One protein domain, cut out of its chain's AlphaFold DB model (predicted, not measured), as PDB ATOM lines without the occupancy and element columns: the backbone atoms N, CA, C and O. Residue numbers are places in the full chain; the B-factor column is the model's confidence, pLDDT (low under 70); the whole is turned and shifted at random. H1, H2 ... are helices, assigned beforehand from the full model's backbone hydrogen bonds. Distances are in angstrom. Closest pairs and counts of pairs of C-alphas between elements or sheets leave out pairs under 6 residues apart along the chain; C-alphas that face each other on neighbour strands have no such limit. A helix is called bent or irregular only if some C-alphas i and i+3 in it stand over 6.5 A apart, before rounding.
ATOM      1  N   ASP A  16     193.520 127.568 145.592       94.75
ATOM      2  CA  ASP A  16     194.602 128.553 145.394       94.75
ATOM      3  C   ASP A  16     195.261 128.424 144.009       94.75
ATOM      4  O   ASP A  16     195.975 129.323 143.569       94.75
ATOM      5  N   THR A  17     195.078 127.282 143.336       94.44
ATOM      6  CA  THR A  17     195.585 127.050 141.978       94.44
ATOM      7  C   THR A  17     194.595 127.481 140.895       94.44
ATOM      8  O   THR A  17     194.891 127.334 139.710       94.44
ATOM      9  N   LEU A  18     193.448 128.060 141.278       93.62
ATOM     10  CA  LEU A  18     192.554 128.744 140.351       93.62
ATOM     11  C   LEU A  18     193.189 130.070 139.916       93.62
ATOM     12  O   LEU A  18     193.182 131.062 140.649       93.62
ATOM     13  N   ILE A  19     193.732 130.069 138.704       92.69
ATOM     14  CA  ILE A  19     194.336 131.235 138.062       92.69
ATOM     15  C   ILE A  19     193.412 131.672 136.931       92.69
ATOM     16  O   ILE A  19     192.992 130.850 136.118       92.69
ATOM     17  N   ILE A  20     193.104 132.964 136.893       90.56
ATOM     18  CA  ILE A  20     192.249 133.580 135.881       90.56
ATOM     19  C   ILE A  20     193.126 134.537 135.081       90.56
ATOM     20  O   ILE A  20     193.731 135.442 135.659       90.56
ATOM     21  N   ASP A  21     193.220 134.310 133.772       89.56
ATOM     22  CA  ASP A  21     193.862 135.247 132.853       89.56
ATOM     23  C   ASP A  21     192.906 136.418 132.604       89.56
ATOM     24  O   ASP A  21     191.845 136.254 132.003       89.56
ATOM     25  N   TYR A  22     193.233 137.578 133.169       84.69
ATOM     26  CA  TYR A  22     192.384 138.764 133.140       84.69
ATOM     27  C   TYR A  22     193.243 140.038 133.090       84.69
ATOM     28  O   TYR A  22     194.280 140.077 133.761       84.69
ATOM     29  N   PRO A  23     192.826 141.106 132.369       86.56
ATOM     30  CA  PRO A  23     193.614 142.336 132.251       86.56
ATOM     31  C   PRO A  23     193.978 142.992 133.589       86.56
ATOM     32  O   PRO A  23     195.073 143.537 133.726       86.56
ATOM     33  N   ASP A  24     193.089 142.925 134.587       86.56
ATOM     34  CA  ASP A  24     193.373 143.372 135.954       86.56
ATOM     35  C   ASP A  24     193.724 142.193 136.880       86.56
ATOM     36  O   ASP A  24     192.867 141.505 137.446       86.56
ATOM     37  N   LEU A  25     195.025 141.991 137.087       88.62
ATOM     38  CA  LEU A  25     195.545 140.934 137.951       88.62
ATOM     39  C   LEU A  25     195.099 141.068 139.419       88.62
ATOM     40  O   LEU A  25     195.003 140.056 140.121       88.62
ATOM     41  N   LEU A  26     194.858 142.286 139.918       88.25
ATOM     42  CA  LEU A  26     194.409 142.477 141.301       88.25
ATOM     43  C   LEU A  26     192.987 141.956 141.475       88.25
ATOM     44  O   LEU A  26     192.700 141.315 142.488       88.25
ATOM     45  N   VAL A  27     192.137 142.150 140.469       83.00
ATOM     46  CA  VAL A  27     190.768 141.632 140.473       83.00
ATOM     47  C   VAL A  27     190.751 140.109 140.397       83.00
ATOM     48  O   VAL A  27     190.092 139.472 141.221       83.00
ATOM     49  N   ALA A  28     191.529 139.511 139.489       87.69
ATOM     50  CA  ALA A  28     191.652 138.053 139.404       87.69
ATOM     51  C   ALA A  28     192.084 137.440 140.751       87.69
ATOM     52  O   ALA A  28     191.496 136.469 141.229       87.69
ATOM     53  N   ARG A  29     193.066 138.059 141.420       90.81
ATOM     54  CA  ARG A  29     193.529 137.631 142.748       90.81
ATOM     55  C   ARG A  29     192.481 137.825 143.839       90.81
ATOM     56  O   ARG A  29     192.361 136.961 144.705       90.81
ATOM     57  N   ALA A  30     191.748 138.937 143.822       86.94
ATOM     58  CA  ALA A  30     190.689 139.202 144.791       86.94
ATOM     59  C   ALA A  30     189.571 138.156 144.687       86.94
ATOM     60  O   ALA A  30     189.134 137.635 145.713       86.94
ATOM     61  N   TYR A  31     189.180 137.783 143.463       87.62
ATOM     62  CA  TYR A  31     188.209 136.717 143.233       87.62
ATOM     63  C   TYR A  31     188.699 135.373 143.788       87.62
ATOM     64  O   TYR A  31     188.006 134.768 144.609       87.62
ATOM     65  N   THR A  32     189.906 134.925 143.411       91.44
ATOM     66  CA  THR A  32     190.457 133.655 143.916       91.44
ATOM     67  C   THR A  32     190.537 133.660 145.440       91.44
ATOM     68  O   THR A  32     190.113 132.699 146.075       91.44
ATOM     69  N   ARG A  33     190.978 134.768 146.045       91.88
ATOM     70  CA  ARG A  33     191.046 134.896 147.503       91.88
ATOM     71  C   ARG A  33     189.673 134.840 148.169       91.88
ATOM     72  O   ARG A  33     189.521 134.213 149.210       91.88
ATOM     73  N   PHE A  34     188.656 135.469 147.584       90.56
ATOM     74  CA  PHE A  34     187.295 135.361 148.104       90.56
ATOM     75  C   PHE A  34     186.787 133.913 148.036       90.56
ATOM     76  O   PHE A  34     186.174 133.422 148.988       90.56
ATOM     77  N   VAL A  35     187.093 133.197 146.948       91.38
ATOM     78  CA  VAL A  35     186.762 131.772 146.824       91.38
ATOM     79  C   VAL A  35     187.428 130.951 147.930       91.38
ATOM     80  O   VAL A  35     186.749 130.146 148.574       91.38
ATOM     81  N   THR A  36     188.719 131.169 148.178       95.06
ATOM     82  CA  THR A  36     189.500 130.369 149.133       95.06
ATOM     83  C   THR A  36     189.200 130.702 150.589       95.06
ATOM     84  O   THR A  36     189.147 129.795 151.418       95.06
ATOM     85  N   ASP A  37     188.982 131.979 150.903       94.31
ATOM     86  CA  ASP A  37     188.831 132.444 152.285       94.31
ATOM     87  C   ASP A  37     187.369 132.346 152.761       94.31
ATOM     88  O   ASP A  37     187.124 132.174 153.955       94.31
ATOM     89  N   ILE A  38     186.391 132.457 151.847       92.00
ATOM     90  CA  ILE A  38     184.969 132.628 152.200       92.00
ATOM     91  C   ILE A  38     184.057 131.560 151.590       92.00
ATOM     92  O   ILE A  38     183.126 131.094 152.251       92.00
ATOM     93  N   VAL A  39     184.257 131.192 150.319       91.06
ATOM     94  CA  VAL A  39     183.284 130.348 149.598       91.06
ATOM     95  C   VAL A  39     183.501 128.864 149.874       91.06
ATOM     96  O   VAL A  39     182.525 128.143 150.099       91.06
ATOM     97  N   VAL A  40     184.751 128.397 149.846       93.25
ATOM     98  CA  VAL A  40     185.082 126.972 149.953       93.25
ATOM     99  C   VAL A  40     185.730 126.668 151.299       93.25
ATOM    100  O   VAL A  40     186.879 127.009 151.547       93.25
ATOM    101  N   GLN A  41     185.018 125.929 152.151       93.81
ATOM    102  CA  GLN A  41     185.443 125.629 153.524       93.81
ATOM    103  C   GLN A  41     186.842 124.992 153.643       93.81
ATOM    104  O   GLN A  41     187.574 125.299 154.577       93.81
ATOM    105  N   ASN A  42     187.211 124.088 152.728       95.56
ATOM    106  CA  ASN A  42     188.512 123.407 152.721       95.56
ATOM    107  C   ASN A  42     189.259 123.685 151.409       95.56
ATOM    108  O   ASN A  42     189.725 122.764 150.741       95.56
ATOM    109  N   ALA A  43     189.328 124.960 151.026       96.06
ATOM    110  CA  ALA A  43     189.811 125.416 149.726       96.06
ATOM    111  C   ALA A  43     191.164 124.815 149.290       96.06
ATOM    112  O   ALA A  43     191.350 124.471 148.126       96.06
ATOM    113  N   CYS A  44     192.094 124.623 150.223       95.94
ATOM    114  CA  CYS A  44     193.447 124.144 149.923       95.94
ATOM    115  C   CYS A  44     193.652 122.663 150.299       95.94
ATOM    116  O   CYS A  44     194.772 122.255 150.614       95.94
ATOM    117  N   ILE A  45     192.589 121.846 150.352       96.69
ATOM    118  CA  ILE A  45     192.714 120.433 150.751       96.69
ATOM    119  C   ILE A  45     193.470 119.592 149.715       96.69
ATOM    120  O   ILE A  45     194.160 118.647 150.102       96.69
ATOM    121  N   GLY A  46     193.407 119.953 148.427       96.38
ATOM    122  CA  GLY A  46     194.042 119.215 147.331       96.38
ATOM    123  C   GLY A  46     195.523 118.903 147.585       96.38
ATOM    124  O   GLY A  46     195.916 117.732 147.571       96.38
ATOM    125  N   ARG A  47     196.340 119.906 147.949       95.75
ATOM    126  CA  ARG A  47     197.765 119.701 148.301       95.75
ATOM    127  C   ARG A  47     197.992 118.872 149.568       95.75
ATOM    128  O   ARG A  47     199.103 118.399 149.805       95.75
ATOM    129  N   GLN A  48     196.972 118.709 150.408       96.81
ATOM    130  CA  GLN A  48     197.073 118.027 151.700       96.81
ATOM    131  C   GLN A  48     196.638 116.560 151.641       96.81
ATOM    132  O   GLN A  48     197.073 115.777 152.492       96.81
ATOM    133  N   LEU A  49     195.840 116.161 150.641       96.44
ATOM    134  CA  LEU A  49     195.228 114.829 150.551       96.44
ATOM    135  C   LEU A  49     196.236 113.684 150.678       96.44
ATOM    136  O   LEU A  49     196.035 112.767 151.473       96.44
ATOM    137  N   ALA A  50     197.349 113.744 149.942       97.06
ATOM    138  CA  ALA A  50     198.371 112.700 149.993       97.06
ATOM    139  C   ALA A  50     198.994 112.576 151.395       97.06
ATOM    140  O   ALA A  50     199.225 111.473 151.890       97.06
ATOM    141  N   GLY A  51     199.238 113.705 152.065       97.25
ATOM    142  CA  GLY A  51     199.745 113.721 153.435       97.25
ATOM    143  C   GLY A  51     198.719 113.200 154.443       97.25
ATOM    144  O   GLY A  51     199.078 112.445 155.345       97.25
ATOM    145  N   MET A  52     197.445 113.565 154.279       97.38
ATOM    146  CA  MET A  52     196.346 113.075 155.115       97.38
ATOM    147  C   MET A  52     196.173 111.561 154.978       97.38
ATOM    148  O   MET A  52     196.143 110.874 155.994       97.38
ATOM    149  N   ALA A  53     196.168 111.029 153.752       96.94
ATOM    150  CA  ALA A  53     196.076 109.592 153.497       96.94
ATOM    151  C   ALA A  53     197.199 108.815 154.205       96.94
ATOM    152  O   ALA A  53     196.922 107.848 154.918       96.94
ATOM    153  N   LYS A  54     198.448 109.292 154.102       97.50
ATOM    154  CA  LYS A  54     199.591 108.696 154.815       97.50
ATOM    155  C   LYS A  54     199.399 108.708 156.331       97.50
ATOM    156  O   LYS A  54     199.602 107.686 156.981       97.50
ATOM    157  N   ARG A  55     198.968 109.839 156.905       98.00
ATOM    158  CA  ARG A  55     198.695 109.950 158.354       98.00
ATOM    159  C   ARG A  55     197.555 109.041 158.818       98.00
ATOM    160  O   ARG A  55     197.545 108.638 159.975       98.00
ATOM    161  N   SER A  56     196.632 108.694 157.929       95.50
ATOM    162  CA  SER A  56     195.540 107.752 158.190       95.50
ATOM    163  C   SER A  56     195.916 106.279 157.970       95.50
ATOM    164  O   SER A  56     195.042 105.421 158.060       95.50
ATOM    165  N   GLY A  57     197.189 105.965 157.696       95.38
ATOM    166  CA  GLY A  57     197.680 104.591 157.548       95.38
ATOM    167  C   GLY A  57     197.568 104.013 156.135       95.38
ATOM    168  O   GLY A  57     197.779 102.815 155.954       95.38
ATOM    169  N   PHE A  58     197.250 104.835 155.131       96.19
ATOM    170  CA  PHE A  58     197.276 104.405 153.735       96.19
ATOM    171  C   PHE A  58     198.678 104.519 153.142       96.19
ATOM    172  O   PHE A  58     199.388 105.500 153.362       96.19
ATOM    173  N   ASP A  59     199.026 103.554 152.295       96.62
ATOM    174  CA  ASP A  59     200.107 103.727 151.334       96.62
ATOM    175  C   ASP A  59     199.614 104.560 150.138       96.62
ATOM    176  O   ASP A  59     198.531 104.321 149.596       96.62
ATOM    177  N   VAL A  60     200.401 105.557 149.729       97.06
ATOM    178  CA  VAL A  60     200.059 106.441 148.604       97.06
ATOM    179  C   VAL A  60     200.879 106.024 147.397       97.06
ATOM    180  O   VAL A  60     201.999 106.490 147.202       97.06
ATOM    181  N   ALA A  61     200.284 105.174 146.565       96.25
ATOM    182  CA  ALA A  61     200.942 104.632 145.380       96.25
ATOM    183  C   ALA A  61     201.197 105.683 144.284       96.25
ATOM    184  O   ALA A  61     202.164 105.568 143.532       96.25
ATOM    185  N   LYS A  62     200.318 106.687 144.145       97.19
ATOM    186  CA  LYS A  62     200.416 107.705 143.087       97.19
ATOM    187  C   LYS A  62     199.684 108.992 143.460       97.19
ATOM    188  O   LYS A  62     198.611 108.943 144.052       97.19
ATOM    189  N   VAL A  63     200.241 110.126 143.038       97.12
ATOM    190  CA  VAL A  63     199.583 111.440 143.006       97.12
ATOM    191  C   VAL A  63     199.619 111.929 141.560       97.12
ATOM    192  O   VAL A  63     200.668 111.855 140.922       97.12
ATOM    193  N   ILE A  64     198.478 112.365 141.026       96.94
ATOM    194  CA  ILE A  64     198.355 112.834 139.639       96.94
ATOM    195  C   ILE A  64     197.856 114.280 139.668       96.94
ATOM    196  O   ILE A  64     196.698 114.485 140.028       96.94
ATOM    197  N   GLU A  71     188.526 128.052 128.412       91.19
ATOM    198  CA  GLU A  71     188.722 129.198 127.511       91.19
ATOM    199  C   GLU A  71     187.440 130.026 127.352       91.19
ATOM    200  O   GLU A  71     187.493 131.173 126.927       91.19
ATOM    201  N   ASP A  72     186.294 129.450 127.721       88.75
ATOM    202  CA  ASP A  72     184.979 130.079 127.664       88.75
ATOM    203  C   ASP A  72     184.454 130.309 129.089       88.75
ATOM    204  O   ASP A  72     184.352 129.374 129.899       88.75
ATOM    205  N   VAL A  73     184.119 131.564 129.405       85.62
ATOM    206  CA  VAL A  73     183.659 131.958 130.743       85.62
ATOM    207  C   VAL A  73     182.310 131.334 131.101       85.62
ATOM    208  O   VAL A  73     182.061 131.048 132.271       85.62
ATOM    209  N   SER A  74     181.447 131.061 130.121       87.06
ATOM    210  CA  SER A  74     180.156 130.413 130.352       87.06
ATOM    211  C   SER A  74     180.319 128.935 130.713       87.06
ATOM    212  O   SER A  74     179.606 128.433 131.584       87.06
ATOM    213  N   GLU A  75     181.296 128.239 130.123       91.25
ATOM    214  CA  GLU A  75     181.650 126.872 130.522       91.25
ATOM    215  C   GLU A  75     182.303 126.842 131.907       91.25
ATOM    216  O   GLU A  75     181.966 125.989 132.735       91.25
ATOM    217  N   ALA A  76     183.184 127.804 132.192       90.44
ATOM    218  CA  ALA A  76     183.792 127.960 133.511       90.44
ATOM    219  C   ALA A  76     182.729 128.239 134.594       90.44
ATOM    220  O   ALA A  76     182.768 127.656 135.681       90.44
ATOM    221  N   ASP A  77     181.738 129.083 134.297       89.69
ATOM    222  CA  ASP A  77     180.676 129.464 135.229       89.69
ATOM    223  C   ASP A  77     179.775 128.290 135.635       89.69
ATOM    224  O   ASP A  77     179.360 128.211 136.791       89.69
ATOM    225  N   LYS A  78     179.558 127.304 134.757       88.75
ATOM    226  CA  LYS A  78     178.814 126.080 135.122       88.75
ATOM    227  C   LYS A  78     179.464 125.320 136.278       88.75
ATOM    228  O   LYS A  78     178.768 124.633 137.026       88.75
ATOM    229  N   ILE A  79     180.785 125.425 136.411       86.56
ATOM    230  CA  ILE A  79     181.564 124.732 137.440       86.56
ATOM    231  C   ILE A  79     181.816 125.643 138.639       86.56
ATOM    232  O   ILE A  79     181.638 125.229 139.786       86.56
ATOM    233  N   PHE A  80     182.220 126.885 138.388       85.75
ATOM    234  CA  PHE A  80     182.685 127.801 139.429       85.75
ATOM    235  C   PHE A  80     181.597 128.745 139.951       85.75
ATOM    236  O   PHE A  80     181.747 129.309 141.035       85.75
ATOM    237  N   GLY A  81     180.489 128.907 139.223       87.38
ATOM    238  CA  GLY A  81     179.431 129.867 139.538       87.38
ATOM    239  C   GLY A  81     179.965 131.290 139.673       87.38
ATOM    240  O   GLY A  81     179.568 131.992 140.602       87.38
ATOM    241  N   ILE A  82     180.889 131.668 138.791       87.62
ATOM    242  CA  ILE A  82     181.617 132.936 138.741       87.62
ATOM    243  C   ILE A  82     180.689 134.136 138.938       87.62
ATOM    244  O   ILE A  82     180.952 134.967 139.817       87.62
ATOM    245  N   TYR A  83     179.578 134.212 138.198       85.81
ATOM    246  CA  TYR A  83     178.646 135.341 138.321       85.81
ATOM    247  C   TYR A  83     178.049 135.408 139.730       85.81
ATOM    248  O   TYR A  83     178.145 136.428 140.413       85.81
ATOM    249  N   ARG A  84     177.512 134.282 140.212       86.88
ATOM    250  CA  ARG A  84     176.875 134.178 141.534       86.88
ATOM    251  C   ARG A  84     177.861 134.427 142.678       86.88
ATOM    252  O   ARG A  84     177.498 135.017 143.695       86.88
ATOM    253  N   VAL A  85     179.092 133.934 142.557       88.06
ATOM    254  CA  VAL A  85     180.151 134.138 143.554       88.06
ATOM    255  C   VAL A  85     180.523 135.612 143.621       88.06
ATOM    256  O   VAL A  85     180.611 136.162 144.717       88.06
ATOM    257  N   THR A  86     180.656 136.262 142.470       86.38
ATOM    258  CA  THR A  86     181.007 137.683 142.395       86.38
ATOM    259  C   THR A  86     179.896 138.566 142.949       86.38
ATOM    260  O   THR A  86     180.174 139.455 143.746       86.38
ATOM    261  N   GLU A  87     178.630 138.284 142.636       87.38
ATOM    262  CA  GLU A  87     177.492 139.003 143.229       87.38
ATOM    263  C   GLU A  87     177.484 138.902 144.761       87.38
ATOM    264  O   GLU A  87     177.270 139.899 145.454       87.38
ATOM    265  N   ARG A  88     177.781 137.718 145.312       87.62
ATOM    266  CA  ARG A  88     177.918 137.527 146.765       87.62
ATOM    267  C   ARG A  88     179.111 138.287 147.338       87.62
ATOM    268  O   ARG A  88     178.993 138.826 148.435       87.62
ATOM    269  N   ALA A  89     180.233 138.321 146.623       86.62
ATOM    270  CA  ALA A  89     181.427 139.050 147.040       86.62
ATOM    271  C   ALA A  89     181.158 140.556 147.120       86.62
ATOM    272  O   ALA A  89     181.487 141.183 148.126       86.62
ATOM    273  N   VAL A  90     180.485 141.110 146.108       87.06
ATOM    274  CA  VAL A  90     180.064 142.515 146.075       87.06
ATOM    275  C   VAL A  90     179.081 142.822 147.197       87.06
ATOM    276  O   VAL A  90     179.290 143.760 147.962       87.06
ATOM    277  N   ALA A  91     178.037 142.005 147.357       86.56
ATOM    278  CA  ALA A  91     177.040 142.209 148.410       86.56
ATOM    279  C   ALA A  91     177.645 142.142 149.824       86.56
ATOM    280  O   ALA A  91     177.150 142.793 150.741       86.56
ATOM    281  N   ALA A  92     178.716 141.368 150.000       86.19
ATOM    282  CA  ALA A  92     179.446 141.253 151.255       86.19
ATOM    283  C   ALA A  92     180.601 142.272 151.401       86.19
ATOM    284  O   ALA A  92     181.300 142.238 152.411       86.19
ATOM    285  N   GLY A  93     180.799 143.171 150.427       84.94
ATOM    286  CA  GLY A  93     181.815 144.230 150.467       84.94
ATOM    287  C   GLY A  93     183.254 143.759 150.230       84.94
ATOM    288  O   GLY A  93     184.192 144.483 150.545       84.94
ATOM    289  N   TYR A  94     183.442 142.550 149.696       84.06
ATOM    290  CA  TYR A  94     184.765 142.002 149.376       84.06
ATOM    291  C   TYR A  94     185.249 142.391 147.973       84.06
ATOM    292  O   TYR A  94     186.432 142.231 147.674       84.06
ATOM    293  N   MET A  95     184.348 142.868 147.109       82.69
ATOM    294  CA  MET A  95     184.637 143.293 145.737       82.69
ATOM    295  C   MET A  95     183.782 144.514 145.368       82.69
ATOM    296  O   MET A  95     182.677 144.677 145.884       82.69
ATOM    297  N   GLU A  96     184.283 145.361 144.470       80.81
ATOM    298  CA  GLU A  96     183.556 146.535 143.974       80.81
ATOM    299  C   GLU A  96     182.440 146.142 142.990       80.81
ATOM    300  O   GLU A  96     182.504 145.119 142.304       80.81
ATOM    301  N   ALA A  97     181.373 146.942 142.929       73.56
ATOM    302  CA  ALA A  97     180.169 146.607 142.157       73.56
ATOM    303  C   ALA A  97     180.366 146.640 140.631       73.56
ATOM    304  O   ALA A  97     179.598 146.025 139.886       73.56
ATOM    305  N   ASP A  98     181.379 147.356 140.153       72.69
ATOM    306  CA  ASP A  98     181.831 147.282 138.766       72.69
ATOM    307  C   ASP A  98     182.381 145.894 138.412       72.69
ATOM    308  O   ASP A  98     182.174 145.450 137.281       72.69
ATOM    309  N   VAL A  99     182.903 145.145 139.387       68.31
ATOM    310  CA  VAL A  99     183.423 143.790 139.176       68.31
ATOM    311  C   VAL A  99     182.365 142.754 138.820       68.31
ATOM    312  O   VAL A  99     182.622 141.853 138.026       68.31
ATOM    313  N   ALA A 100     181.125 142.912 139.284       62.53
ATOM    314  CA  ALA A 100     180.035 142.015 138.884       62.53
ATOM    315  C   ALA A 100     179.631 142.162 137.403       62.53
ATOM    316  O   ALA A 100     179.056 141.236 136.824       62.53
ATOM    317  N   ARG A 101     179.924 143.311 136.774       64.19
ATOM    318  CA  ARG A 101     179.688 143.520 135.334       64.19
ATOM    319  C   ARG A 101     180.807 142.926 134.471       64.19
ATOM    320  O   ARG A 101     180.531 142.552 133.340       64.19
ATOM    321  N   MET A 102     182.010 142.754 135.028       68.00
ATOM    322  CA  MET A 102     183.237 142.402 134.297       68.00
ATOM    323  C   MET A 102     183.229 141.013 133.649       68.00
ATOM    324  O   MET A 102     183.881 140.822 132.629       68.00
ATOM    325  N   TRP A 103     182.479 140.049 134.188       68.50
ATOM    326  CA  TRP A 103     182.381 138.708 133.594       68.50
ATOM    327  C   TRP A 103     181.528 138.657 132.329       68.50
ATOM    328  O   TRP A 103     181.652 137.717 131.561       68.50
TER     329      TRP A 103
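AT A GLANCE: This is residues 16 to 64 and 71 to 103 of the 106 residues of an uncharacterized protein of Paenibacillus dendritiformis C454 (UniProt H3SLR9). A loose cluster of helices sits at one end, where H4 crosses H1, H5 packs on H4 and H3 is near H4; an arm with H2 reaches far from it and makes the length. Residues 52 to 57, of which 52 to 55 belong to H2, stick out free. The printed part has 82 residues with five named helices, H1 to H5 in order, and no named strand: all helix. It is loose, with a radius of gyration of the C-alphas of 15.9 A, and spans 49 by 27 by 22 A.

HOW THE PARTS SIT: H1, residues 25 to 39, touches H4, residues 82 to 91, about perpendicular at 83 degrees; their closest C-alphas, Phe 34 and Ala 89, are 7.0 A apart. H2, residues 46 to 55, touches no helix. H3, residues 73 to 80, is close to H4 but not clearly touching, the closest C-alphas, Asp 77 and Tyr 83, being 6.9 A apart. H5, residues 99 to 103, touches H4, with C-alphas Thr 86 and Ala 100 closest at 5.7 A. Every O i to N i+4 pair is within hydrogen-bond range in H1 and H4, against 4 of 6 in H2, 3 of 4 in H3 and 0 of 1 in H5, where 1 of 2 O i to N i+3 pairs is.

IN THESE COORDINATES: H1 begins at C-alpha 25 (195.545, 140.934, 137.951) and is 20.0 A long. H2 is 15.1 A, H3 9.7 A, H4 14.2 A and H5 7.6 A, ending at C-alpha 103 (182.381, 138.708, 133.594). H2 is irregular, with C-alphas 47 and 50 7.2 A apart, and H5 only just, with C-alphas 100 and 103 6.7 A apart.

THE WHOLE: The C-alphas farthest apart, Gly 57 and Asp 98, are 49.3 A apart. Residues 65 to 70 are not printed; C-alphas 64 and 71 are 22.5 A apart across this cut. Of the links printed whole, none is long. Residues 99 to 103 have pLDDT under 70.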